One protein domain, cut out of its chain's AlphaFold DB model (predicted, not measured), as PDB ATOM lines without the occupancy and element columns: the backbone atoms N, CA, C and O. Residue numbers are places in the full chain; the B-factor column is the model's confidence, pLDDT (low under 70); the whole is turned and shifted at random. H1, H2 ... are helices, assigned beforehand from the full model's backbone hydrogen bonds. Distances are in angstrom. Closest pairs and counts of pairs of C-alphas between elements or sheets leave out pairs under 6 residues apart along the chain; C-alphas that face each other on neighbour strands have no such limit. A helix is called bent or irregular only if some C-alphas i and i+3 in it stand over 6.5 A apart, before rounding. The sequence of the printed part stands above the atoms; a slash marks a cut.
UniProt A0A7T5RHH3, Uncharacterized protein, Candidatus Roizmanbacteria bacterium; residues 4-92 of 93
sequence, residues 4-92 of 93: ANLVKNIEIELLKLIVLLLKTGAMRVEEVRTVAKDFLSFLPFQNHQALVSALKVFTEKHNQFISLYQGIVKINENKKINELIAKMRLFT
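This is residues 4 to 92 of the 93 residues of an uncharacterized protein of Candidatus Roizmanbacteria bacterium (UniProt A0A7T5RHH3). The long helix H4 has its first part in a small body with H1, H2 and H3, roughly side by side and alternating in direction, while its residues 77 to 90, with 91 and 92, stick out as a long arm. The 89 printed residues, all helix in class, hold H1, H2, H3 and H4 in chain order and no named strand. The whole is loose, radius of gyration of the C-alphas 15.9 A, spanning 57 by 26 by 21 A.

H4, residues 63 to 90, is 42.0 A long and ends at C-alpha 90 (20.131, -34.007, 21.182); it is irregular, C-alphas 64 and 67 being 7.8 A apart. H1, residues 4 to 23, is 28.7 A long from C-alpha 4 (-4.585, -31.840, 37.758). H2 is residues 29 to 40, 16.6 A; H3 is residues 48 to 61, 20.2 A.

H3 and H4 touch as a helical hairpin, closest C-alphas Thr 59 and Ile 66, 5.2 A, at a shallow tilt of 25 degrees. H4 touches H1 with residues 65 to 68 alone, closest C-alphas Ile 10 and Leu 68, 7.0 A. H2 is close to but not clearly touching H1, closest C-alphas Ile 18 and Val 32, 6.9 A. H2 and H4 are apart. Every O i to N i+4 pair is within hydrogen-bond range in H1, H2 and H3, and 21 of 24 in H4.

The printed part has no cut and no long link; residue 92 is under 70 in pLDDT.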
ATOM      1  N   ALA A   4      -3.575 -32.545  36.966       86.38
ATOM      2  CA  ALA A   4      -4.585 -31.840  37.758       86.38
ATOM      3  C   ALA A   4      -4.944 -30.481  37.137       86.38
ATOM      4  O   ALA A   4      -6.118 -30.131  37.021       86.38
ATOM      5  N   ASN A   5      -3.941 -29.750  36.643       88.31
ATOM      6  CA  ASN A   5      -4.164 -28.499  35.912       88.31
ATOM      7  C   ASN A   5      -4.932 -28.714  34.601       88.31
ATOM      8  O   ASN A   5      -5.780 -27.899  34.242       88.31
ATOM      9  N   LEU A   6      -4.652 -29.805  33.884       86.75
ATOM     10  CA  LEU A   6      -5.370 -30.138  32.657       86.75
ATOM     11  C   LEU A   6      -6.843 -30.463  32.942       86.75
ATOM     12  O   LEU A   6      -7.715 -29.923  32.268       86.75
ATOM     13  N   VAL A   7      -7.117 -31.283  33.960       89.81
ATOM     14  CA  VAL A   7      -8.481 -31.619  34.398       89.81
ATOM     15  C   VAL A   7      -9.249 -30.357  34.782       89.81
ATOM     16  O   VAL A   7     -10.336 -30.129  34.260       89.81
ATOM     17  N   LYS A   8      -8.640 -29.475  35.579       90.69
ATOM     18  CA  LYS A   8      -9.252 -28.198  35.970       90.69
ATOM     19  C   LYS A   8      -9.589 -27.309  34.770       90.69
ATOM     20  O   LYS A   8     -10.649 -26.693  34.730       90.69
ATOM     21  N   ASN A   9      -8.709 -27.241  33.771       89.88
ATOM     22  CA  ASN A   9      -8.988 -26.475  32.554       89.88
ATOM     23  C   ASN A   9     -10.187 -27.047  31.788       89.88
ATOM     24  O   ASN A   9     -11.001 -26.289  31.271       89.88
ATOM     25  N   ILE A  10     -10.322 -28.370  31.748       91.06
ATOM     26  CA  ILE A  10     -11.441 -29.045  31.079       91.06
ATOM     27  C   ILE A  10     -12.746 -28.805  31.828       91.06
ATOM     28  O   ILE A  10     -13.753 -28.522  31.191       91.06
ATOM     29  N   GLU A  11     -12.729 -28.861  33.159       92.06
ATOM     30  CA  GLU A  11     -13.885 -28.517  33.991       92.06
ATOM     31  C   GLU A  11     -14.351 -27.082  33.723       92.06
ATOM     32  O   GLU A  11     -15.540 -26.839  33.517       92.06
ATOM     33  N   ILE A  12     -13.416 -26.130  33.658       93.12
ATOM     34  CA  ILE A  12     -13.721 -24.729  33.345       93.12
ATOM     35  C   ILE A  12     -14.344 -24.600  31.951       93.12
ATOM     36  O   ILE A  12     -15.359 -23.919  31.797       93.12
ATOM     37  N   GLU A  13     -13.767 -25.236  30.931       92.69
ATOM     38  CA  GLU A  13     -14.294 -25.173  29.564       92.69
ATOM     39  C   GLU A  13     -15.658 -25.868  29.431       92.69
ATOM     40  O   GLU A  13     -16.559 -25.336  28.781       92.69
ATOM     41  N   LEU A  14     -15.863 -26.998  30.112       94.00
ATOM     42  CA  LEU A  14     -17.160 -27.666  30.192       94.00
ATOM     43  C   LEU A  14     -18.222 -26.732  30.785       94.00
ATOM     44  O   LEU A  14     -19.297 -26.576  30.207       94.00
ATOM     45  N   LEU A  15     -17.913 -26.070  31.905       94.62
ATOM     46  CA  LEU A  15     -18.824 -25.124  32.548       94.62
ATOM     47  C   LEU A  15     -19.132 -23.922  31.651       94.62
ATOM     48  O   LEU A  15     -20.287 -23.506  31.568       94.62
ATOM     49  N   LYS A  16     -18.138 -23.384  30.934       94.94
ATOM     50  CA  LYS A  16     -18.359 -22.300  29.964       94.94
ATOM     51  C   LYS A  16     -19.313 -22.724  28.850       94.94
ATOM     52  O   LYS A  16     -20.221 -21.961  28.519       94.94
ATOM     53  N   LEU A  17     -19.137 -23.925  28.299       94.44
ATOM     54  CA  LEU A  17     -20.020 -24.462  27.262       94.44
ATOM     55  C   LEU A  17     -21.436 -24.689  27.795       94.44
ATOM     56  O   LEU A  17     -22.393 -24.284  27.145       94.44
ATOM     57  N   ILE A  18     -21.580 -25.247  28.998       94.94
ATOM     58  CA  ILE A  18     -22.883 -25.397  29.661       94.94
ATOM     59  C   ILE A  18     -23.578 -24.039  29.810       94.94
ATOM     60  O   ILE A  18     -24.736 -23.894  29.426       94.94
ATOM     61  N   VAL A  19     -22.875 -23.026  30.327       95.31
ATOM     62  CA  VAL A  19     -23.431 -21.675  30.498       95.31
ATOM     63  C   VAL A  19     -23.847 -21.076  29.156       95.31
ATOM     64  O   VAL A  19     -24.903 -20.451  29.073       95.31
ATOM     65  N   LEU A  20     -23.046 -21.264  28.104       94.94
ATOM     66  CA  LEU A  20     -23.388 -20.805  26.761       94.94
ATOM     67  C   LEU A  20     -24.662 -21.486  26.243       94.94
ATOM     68  O   LEU A  20     -25.563 -20.793  25.783       94.94
ATOM     69  N   LEU A  21     -24.759 -22.811  26.361       94.50
ATOM     70  CA  LEU A  21     -25.906 -23.589  25.884       94.50
ATOM     71  C   LEU A  21     -27.195 -23.275  26.656       94.50
ATOM     72  O   LEU A  21     -28.266 -23.214  26.058       94.50
ATOM     73  N   LEU A  22     -27.096 -23.016  27.962       94.44
ATOM     74  CA  LEU A  22     -28.218 -22.525  28.765       94.44
ATOM     75  C   LEU A  22     -28.671 -21.134  28.298       94.44
ATOM     76  O   LEU A  22     -29.864 -20.897  28.133       94.44
ATOM     77  N   LYS A  23     -27.727 -20.212  28.056       95.44
ATOM     78  CA  LYS A  23     -28.033 -18.845  27.598       95.44
ATOM     79  C   LYS A  23     -28.707 -18.812  26.231       95.44
ATOM     80  O   LYS A  23     -29.546 -17.950  25.999       95.44
ATOM     81  N   THR A  24     -28.332 -19.716  25.329       95.44
ATOM     82  CA  THR A  24     -28.928 -19.807  23.989       95.44
ATOM     83  C   THR A  24     -30.214 -20.632  23.957       95.44
ATOM     84  O   THR A  24     -30.845 -20.713  22.908       95.44
ATOM     85  N   GLY A  25     -30.605 -21.259  25.073       92.88
ATOM     86  CA  GLY A  25     -31.748 -22.174  25.132       92.88
ATOM     87  C   GLY A  25     -31.509 -23.514  24.427       92.88
ATOM     88  O   GLY A  25     -32.445 -24.292  24.267       92.88
ATOM     89  N   ALA A  26     -30.270 -23.804  24.015       92.62
ATOM     90  CA  ALA A  26     -29.886 -25.062  23.373       92.62
ATOM     91  C   ALA A  26     -29.766 -26.237  24.364       92.62
ATOM     92  O   ALA A  26     -29.581 -27.377  23.946       92.62
ATOM     93  N   MET A  27     -29.840 -25.964  25.668       94.06
ATOM     94  CA  MET A  27     -29.823 -26.955  26.742       94.06
ATOM     95  C   MET A  27     -30.716 -26.492  27.896       94.06
ATOM     96  O   MET A  27     -30.761 -25.305  28.218       94.06
ATOM     97  N   ARG A  28     -31.400 -27.435  28.545       94.06
ATOM     98  CA  ARG A  28     -32.217 -27.225  29.746       94.06
ATOM     99  C   ARG A  28     -31.448 -27.571  31.018       94.06
ATOM    100  O   ARG A  28     -30.480 -28.330  31.004       94.06
ATOM    101  N   VAL A  29     -31.899 -27.044  32.154       91.19
ATOM    102  CA  VAL A  29     -31.233 -27.236  33.456       91.19
ATOM    103  C   VAL A  29     -31.199 -28.714  33.873       91.19
ATOM    104  O   VAL A  29     -30.220 -29.182  34.456       91.19
ATOM    105  N   GLU A  30     -32.230 -29.486  33.537       91.12
ATOM    106  CA  GLU A  30     -32.307 -30.925  33.808       91.12
ATOM    107  C   GLU A  30     -31.252 -31.708  33.008       91.12
ATOM    108  O   GLU A  30     -30.634 -32.651  33.515       91.12
ATOM    109  N   GLU A  31     -30.997 -31.280  31.770       92.31
ATOM    110  CA  GLU A  31     -29.983 -31.864  30.888       92.31
ATOM    111  C   GLU A  31     -28.579 -31.573  31.430       92.31
ATOM    112  O   GLU A  31     -27.747 -32.479  31.482       92.31
ATOM    113  N   VAL A  32     -28.339 -30.368  31.964       93.31
ATOM    114  CA  VAL A  32     -27.073 -30.014  32.633       93.31
ATOM    115  C   VAL A  32     -26.758 -30.955  33.788       93.31
ATOM    116  O   VAL A  32     -25.617 -31.395  33.926       93.31
ATOM    117  N   ARG A  33     -27.752 -31.306  34.613       91.94
ATOM    118  CA  ARG A  33     -27.541 -32.240  35.730       91.94
ATOM    119  C   ARG A  33     -27.089 -33.613  35.233       91.94
ATOM    120  O   ARG A  33     -26.221 -34.229  35.849       91.94
ATOM    121  N   THR A  34     -27.656 -34.071  34.121       93.69
ATOM    122  CA  THR A  34     -27.290 -35.348  33.493       93.69
ATOM    123  C   THR A  34     -25.871 -35.292  32.935       93.69
ATOM    124  O   THR A  34     -25.058 -36.156  33.252       93.69
ATOM    125  N   VAL A  35     -25.544 -34.233  32.192       94.38
ATOM    126  CA  VAL A  35     -24.202 -33.982  31.643       94.38
ATOM    127  C   VAL A  35     -23.151 -33.932  32.754       94.38
ATOM    128  O   VAL A  35     -22.121 -34.597  32.662       94.38
ATOM    129  N   ALA A  36     -23.415 -33.182  33.826       92.31
ATOM    130  CA  ALA A  36     -22.505 -33.065  34.959       92.31
ATOM    131  C   ALA A  36     -22.293 -34.418  35.652       92.31
ATOM    132  O   ALA A  36     -21.155 -34.792  35.927       92.31
ATOM    133  N   LYS A  37     -23.366 -35.185  35.887       93.62
ATOM    134  CA  LYS A  37     -23.271 -36.525  36.484       93.62
ATOM    135  C   LYS A  37     -22.451 -37.477  35.612       93.62
ATOM    136  O   LYS A  37     -21.612 -38.203  36.138       93.62
ATOM    137  N   ASP A  38     -22.674 -37.453  34.301       94.00
ATOM    138  CA  ASP A  38     -21.925 -38.278  33.357       94.00
ATOM    139  C   ASP A  38     -20.438 -37.906  33.356       94.00
ATOM    140  O   ASP A  38     -19.594 -38.792  33.457       94.00
ATOM    141  N   PHE A  39     -20.097 -36.616  33.320       93.69
ATOM    142  CA  PHE A  39     -18.702 -36.172  33.372       93.69
ATOM    143  C   PHE A  39     -18.013 -36.583  34.683       93.69
ATOM    144  O   PHE A  39     -16.929 -37.165  34.661       93.69
ATOM    145  N   LEU A  40     -18.666 -36.339  35.825       92.31
ATOM    146  CA  LEU A  40     -18.134 -36.679  37.148       92.31
ATOM    147  C   LEU A  40     -17.951 -38.191  37.341       92.31
ATOM    148  O   LEU A  40     -17.098 -38.595  38.126       92.31
ATOM    149  N   SER A  41     -18.700 -39.028  36.614       94.31
ATOM    150  CA  SER A  41     -18.564 -40.489  36.689       94.31
ATOM    151  C   SER A  41     -17.214 -41.013  36.185       94.31
ATOM    152  O   SER A  41     -16.823 -42.125  36.532       94.31
ATOM    153  N   PHE A  42     -16.485 -40.210  35.404       91.62
ATOM    154  CA  PHE A  42     -15.149 -40.555  34.921       91.62
ATOM    155  C   PHE A  42     -14.021 -40.166  35.888       91.62
ATOM    156  O   PHE A  42     -12.867 -40.527  35.650       91.62
ATOM    157  N   LEU A  43     -14.321 -39.422  36.957       88.50
ATOM    158  CA  LEU A  43     -13.324 -39.030  37.950       88.50
ATOM    159  C   LEU A  43     -13.070 -40.155  38.970       88.50
ATOM    160  O   LEU A  43     -14.005 -40.857  39.354       88.50
ATOM    161  N   PRO A  44     -11.831 -40.286  39.490       90.44
ATOM    162  CA  PRO A  44     -10.631 -39.519  39.142       90.44
ATOM    163  C   PRO A  44      -9.904 -40.070  37.900       90.44
ATOM    164  O   PRO A  44      -9.832 -41.278  37.677       90.44
ATOM    165  N   PHE A  45      -9.262 -39.187  37.131       89.38
ATOM    166  CA  PHE A  45      -8.425 -39.605  36.003       89.38
ATOM    167  C   PHE A  45      -7.044 -40.064  36.478       89.38
ATOM    168  O   PHE A  45      -6.299 -39.297  37.080       89.38
ATOM    169  N   GLN A  46      -6.671 -41.306  36.157       88.19
ATOM    170  CA  GLN A  46      -5.380 -41.880  36.563       88.19
ATOM    171  C   GLN A  46      -4.189 -41.306  35.784       88.19
ATOM    172  O   GLN A  46      -3.081 -41.207  36.301       88.19
ATOM    173  N   ASN A  47      -4.394 -40.967  34.511       87.19
ATOM    174  CA  ASN A  47      -3.359 -40.442  33.626       87.19
ATOM    175  C   ASN A  47      -3.987 -39.686  32.442       87.19
ATOM    176  O   ASN A  47      -5.207 -39.647  32.269       87.19
ATOM    177  N   HIS A  48      -3.138 -39.094  31.599       86.88
ATOM    178  CA  HIS A  48      -3.578 -38.337  30.423       86.88
ATOM    179  C   HIS A  48      -4.355 -39.197  29.414       86.88
ATOM    180  O   HIS A  48      -5.286 -38.704  28.788       86.88
ATOM    181  N   GLN A  49      -3.996 -40.472  29.246       87.56
ATOM    182  CA  GLN A  49      -4.671 -41.357  28.297       87.56
ATOM    183  C   GLN A  49      -6.079 -41.719  28.779       87.56
ATOM    184  O   GLN A  49      -7.016 -41.678  27.987       87.56
ATOM    185  N   ALA A  50      -6.242 -41.986  30.076       90.00
ATOM    186  CA  ALA A  50      -7.542 -42.209  30.700       90.00
ATOM    187  C   ALA A  50      -8.465 -40.993  30.517       90.00
ATOM    188  O   ALA A  50      -9.622 -41.157  30.148       90.00
ATOM    189  N   LEU A  51      -7.929 -39.779  30.683       91.19
ATOM    190  CA  LEU A  51      -8.653 -38.533  30.428       91.19
ATOM    191  C   LEU A  51      -9.099 -38.398  28.963       91.19
ATOM    192  O   LEU A  51     -10.260 -38.096  28.701       91.19
ATOM    193  N   VAL A  52      -8.198 -38.642  28.004       90.94
ATOM    194  CA  VAL A  52      -8.511 -38.578  26.563       90.94
ATOM    195  C   VAL A  52      -9.600 -39.586  26.197       90.94
ATOM    196  O   VAL A  52     -10.564 -39.228  25.523       90.94
ATOM    197  N   SER A  53      -9.468 -40.834  26.655       92.00
ATOM    198  CA  SER A  53     -10.446 -41.890  26.382       92.00
ATOM    199  C   SER A  53     -11.803 -41.595  27.018       92.00
ATOM    200  O   SER A  53     -12.825 -41.737  26.352       92.00
ATOM    201  N   ALA A  54     -11.829 -41.140  28.273       93.06
ATOM    202  CA  ALA A  54     -13.064 -40.758  28.951       93.06
ATOM    203  C   ALA A  54     -13.778 -39.609  28.231       93.06
ATOM    204  O   ALA A  54     -14.988 -39.658  28.032       93.06
ATOM    205  N   LEU A  55     -13.029 -38.603  27.773       92.94
ATOM    206  CA  LEU A  55     -13.609 -37.488  27.031       92.94
ATOM    207  C   LEU A  55     -14.119 -37.886  25.659       92.94
ATOM    208  O   LEU A  55     -15.157 -37.378  25.251       92.94
ATOM    209  N   LYS A  56     -13.454 -38.823  24.979       93.62
ATOM    210  CA  LYS A  56     -13.986 -39.404  23.749       93.62
ATOM    211  C   LYS A  56     -15.380 -39.989  24.000       93.62
ATOM    212  O   LYS A  56     -16.337 -39.529  23.385       93.62
ATOM    213  N   VAL A  57     -15.498 -40.896  24.972       94.81
ATOM    214  CA  VAL A  57     -16.773 -41.543  25.345       94.81
ATOM    215  C   VAL A  57     -17.822 -40.512  25.774       94.81
ATOM    216  O   VAL A  57     -18.980 -40.578  25.365       94.81
ATOM    217  N   PHE A  58     -17.423 -39.519  26.569       95.38
ATOM    218  CA  PHE A  58     -18.305 -38.437  26.993       95.38
ATOM    219  C   PHE A  58     -18.857 -37.645  25.801       95.38
ATOM    220  O   PHE A  58     -20.062 -37.406  25.730       95.38
ATOM    221  N   THR A  59     -18.005 -37.265  24.845       93.81
ATOM    222  CA  THR A  59     -18.424 -36.489  23.667       93.81
ATOM    223  C   THR A  59     -19.197 -37.310  22.639       93.81
ATOM    224  O   THR A  59     -20.017 -36.744  21.927       93.81
ATOM    225  N   GLU A  60     -19.018 -38.632  22.597       93.88
ATOM    226  CA  GLU A  60     -19.871 -39.528  21.804       93.88
ATOM    227  C   GLU A  60     -21.317 -39.524  22.325       93.88
ATOM    228  O   GLU A  60     -22.260 -39.531  21.536       93.88
ATOM    229  N   LYS A  61     -21.501 -39.448  23.652       93.44
ATOM    230  CA  LYS A  61     -22.824 -39.334  24.287       93.44
ATOM    231  C   LYS A  61     -23.384 -37.908  24.242       93.44
ATOM    232  O   LYS A  61     -24.592 -37.727  24.122       93.44
ATOM    233  N   HIS A  62     -22.516 -36.899  24.327       92.94
ATOM    234  CA  HIS A  62     -22.881 -35.481  24.389       92.94
ATOM    235  C   HIS A  62     -22.158 -34.672  23.306       92.94
ATOM    236  O   HIS A  62     -21.241 -33.894  23.586       92.94
ATOM    237  N   ASN A  63     -22.586 -34.850  22.056       91.69
ATOM    238  CA  ASN A  63     -21.897 -34.327  20.871       91.69
ATOM    239  C   ASN A  63     -21.705 -32.795  20.867       91.69
ATOM    240  O   ASN A  63     -20.728 -32.299  20.307       91.69
ATOM    241  N   GLN A  64     -22.558 -32.027  21.558       90.19
ATOM    242  CA  GLN A  64     -22.356 -30.577  21.723       90.19
ATOM    243  C   GLN A  64     -21.031 -30.190  22.418       90.19
ATOM    244  O   GLN A  64     -20.619 -29.035  22.339       90.19
ATOM    245  N   PHE A  65     -20.343 -31.132  23.076       92.94
ATOM    246  CA  PHE A  65     -19.061 -30.902  23.749       92.94
ATOM    247  C   PHE A  65     -17.848 -31.444  22.978       92.94
ATOM    248  O   PHE A  65     -16.750 -31.494  23.533       92.94
ATOM    249  N   ILE A  66     -17.997 -31.837  21.705       91.69
ATOM    250  CA  ILE A  66     -16.908 -32.420  20.896       91.69
ATOM    251  C   ILE A  66     -15.646 -31.541  20.826       91.69
ATOM    252  O   ILE A  66     -14.525 -32.046  20.726       91.69
ATOM    253  N   SER A  67     -15.808 -30.222  20.952       88.94
ATOM    254  CA  SER A  67     -14.709 -29.255  21.008       88.94
ATOM    255  C   SER A  67     -13.758 -29.486  22.191       88.94
ATOM    256  O   SER A  67     -12.557 -29.252  22.047       88.94
ATOM    257  N   LEU A  68     -14.247 -30.013  23.324       89.94
ATOM    258  CA  LEU A  68     -13.417 -30.361  24.484       89.94
ATOM    259  C   LEU A  68     -12.425 -31.477  24.140       89.94
ATOM    260  O   LEU A  68     -11.230 -31.363  24.418       89.94
ATOM    261  N   TYR A  69     -12.910 -32.538  23.488       89.81
ATOM    262  CA  TYR A  69     -12.068 -33.652  23.057       89.81
ATOM    263  C   TYR A  69     -11.028 -33.194  22.025       89.81
ATOM    264  O   TYR A  69      -9.835 -33.458  22.180       89.81
ATOM    265  N   GLN A  70     -11.453 -32.427  21.016       89.06
ATOM    266  CA  GLN A  70     -10.552 -31.888  19.992       89.06
ATOM    267  C   GLN A  70      -9.458 -30.987  20.584       89.06
ATOM    268  O   GLN A  70      -8.302 -31.060  20.162       89.06
ATOM    269  N   GLY A  71      -9.801 -30.154  21.573       85.50
ATOM    270  CA  GLY A  71      -8.842 -29.293  22.264       85.50
ATOM    271  C   GLY A  71      -7.725 -30.089  22.940       85.50
ATOM    272  O   GLY A  71      -6.548 -29.750  22.813       85.50
ATOM    273  N   ILE A  72      -8.064 -31.199  23.595       84.81
ATOM    274  CA  ILE A  72      -7.077 -32.045  24.276       84.81
ATOM    275  C   ILE A  72      -6.228 -32.846  23.304       84.81
ATOM    276  O   ILE A  72      -5.025 -32.974  23.534       84.81
ATOM    277  N   VAL A  73      -6.817 -33.385  22.235       84.69
ATOM    278  CA  VAL A  73      -6.049 -34.120  21.220       84.69
ATOM    279  C   VAL A  73      -4.948 -33.221  20.656       84.69
ATOM    280  O   VAL A  73      -3.788 -33.627  20.661       84.69
ATOM    281  N   LYS A  74      -5.266 -31.960  20.332       83.12
ATOM    282  CA  LYS A  74      -4.274 -30.965  19.887       83.12
ATOM    283  C   LYS A  74      -3.178 -30.706  20.926       83.12
ATOM    284  O   LYS A  74      -2.001 -30.635  20.579       83.12
ATOM    285  N   ILE A  75      -3.530 -30.585  22.210       81.00
ATOM    286  CA  ILE A  75      -2.541 -30.418  23.292       81.00
ATOM    287  C   ILE A  75      -1.611 -31.639  23.374       81.00
ATOM    288  O   ILE A  75      -0.402 -31.486  23.566       81.00
ATOM    289  N   ASN A  76      -2.158 -32.846  23.225       75.12
ATOM    290  CA  ASN A  76      -1.397 -34.089  23.285       75.12
ATOM    291  C   ASN A  76      -0.466 -34.260  22.072       75.12
ATOM    292  O   ASN A  76       0.689 -34.653  22.228       75.12
ATOM    293  N   GLU A  77      -0.935 -33.918  20.873       76.69
ATOM    294  CA  GLU A  77      -0.124 -33.912  19.651       76.69
ATOM    295  C   GLU A  77       1.026 -32.906  19.748       76.69
ATOM    296  O   GLU A  77       2.178 -33.262  19.503       76.69
ATOM    297  N   ASN A  78       0.751 -31.689  20.224       73.75
ATOM    298  CA  ASN A  78       1.784 -30.675  20.437       73.75
ATOM    299  C   ASN A  78       2.838 -31.118  21.462       73.75
ATOM    300  O   ASN A  78       4.025 -30.848  21.271       73.75
ATOM    301  N   LYS A  79       2.446 -31.829  22.531       74.88
ATOM    302  CA  LYS A  79       3.410 -32.436  23.470       74.88
ATOM    303  C   LYS A  79       4.334 -33.424  22.755       74.88
ATOM    304  O   LYS A  79       5.549 -33.298  22.879       74.88
ATOM    305  N   LYS A  80       3.777 -34.352  21.970       72.69
ATOM    306  CA  LYS A  80       4.558 -35.358  21.228       72.69
ATOM    307  C   LYS A  80       5.526 -34.724  20.227       72.69
ATOM    308  O   LYS A  80       6.674 -35.149  20.136       72.69
ATOM    309  N   ILE A  81       5.083 -33.693  19.505       71.62
ATOM    310  CA  ILE A  81       5.926 -32.956  18.555       71.62
ATOM    311  C   ILE A  81       7.086 -32.274  19.287       71.62
ATOM    312  O   ILE A  81       8.237 -32.407  18.874       71.62
ATOM    313  N   ASN A  82       6.815 -31.597  20.405       74.19
ATOM    314  CA  ASN A  82       7.856 -30.937  21.193       74.19
ATOM    315  C   ASN A  82       8.867 -31.930  21.783       74.19
ATOM    316  O   ASN A  82      10.065 -31.651  21.780       74.19
ATOM    317  N   GLU A  83       8.414 -33.098  22.243       78.62
ATOM    318  CA  GLU A  83       9.296 -34.179  22.698       78.62
ATOM    319  C   GLU A  83      10.178 -34.713  21.564       78.62
ATOM    320  O   GLU A  83      11.372 -34.944  21.763       78.62
ATOM    321  N   LEU A  84       9.621 -34.874  20.361       78.00
ATOM    322  CA  LEU A  84      10.379 -35.302  19.189       78.00
ATOM    323  C   LEU A  84      11.435 -34.261  18.795       78.00
ATOM    324  O   LEU A  84      12.588 -34.618  18.570       78.00
ATOM    325  N   ILE A  85      11.077 -32.972  18.777       79.31
ATOM    326  CA  ILE A  85      12.016 -31.870  18.516       79.31
ATOM    327  C   ILE A  85      13.129 -31.842  19.566       79.31
ATOM    328  O   ILE A  85      14.296 -31.675  19.215       79.31
ATOM    329  N   ALA A  86      12.795 -32.034  20.844       80.75
ATOM    330  CA  ALA A  86      13.785 -32.102  21.913       80.75
ATOM    331  C   ALA A  86      14.765 -33.266  21.703       80.75
ATOM    332  O   ALA A  86      15.969 -33.065  21.832       80.75
ATOM    333  N   LYS A  87      14.273 -34.447  21.301       81.00
ATOM    334  CA  LYS A  87      15.127 -35.588  20.936       81.00
ATOM    335  C   LYS A  87      16.008 -35.272  19.730       81.00
ATOM    336  O   LYS A  87      17.206 -35.492  19.805       81.00
ATOM    337  N   MET A  88      15.458 -34.698  18.660       78.88
ATOM    338  CA  MET A  88      16.232 -34.318  17.468       78.88
ATOM    339  C   MET A  88      17.355 -33.323  17.784       78.88
ATOM    340  O   MET A  88      18.456 -33.471  17.269       78.88
ATOM    341  N   ARG A  89      17.122 -32.359  18.686       73.94
ATOM    342  CA  ARG A  89      18.151 -31.408  19.153       73.94
ATOM    343  C   ARG A  89      19.293 -32.059  19.935       73.94
ATOM    344  O   ARG A  89      20.363 -31.470  20.024       73.94
ATOM    345  N   LEU A  90      19.074 -33.237  20.522       74.56
ATOM    346  CA  LEU A  90      20.131 -34.007  21.182       74.56
ATOM    347  C   LEU A  90      21.019 -34.752  20.178       74.56
ATOM    348  O   LEU A  90      22.143 -35.079  20.524       74.56
ATOM    349  N   PHE A  91      20.538 -34.997  18.954       71.25
ATOM    350  CA  PHE A  91      21.304 -35.655  17.887       71.25
ATOM    351  C   PHE A  91      22.116 -34.682  17.018       71.25
ATOM    352  O   PHE A  91      22.905 -35.121  16.189       71.25
ATOM    353  N   THR A  92      21.909 -33.372  17.169       62.34
ATOM    354  CA  THR A  92      22.654 -32.323  16.451       62.34
ATOM    355  C   THR A  92      23.702 -31.613  17.319       62.34
ATOM    356  O   THR A  92      24.255 -30.600  16.892       62.34
TER     357      THR A  92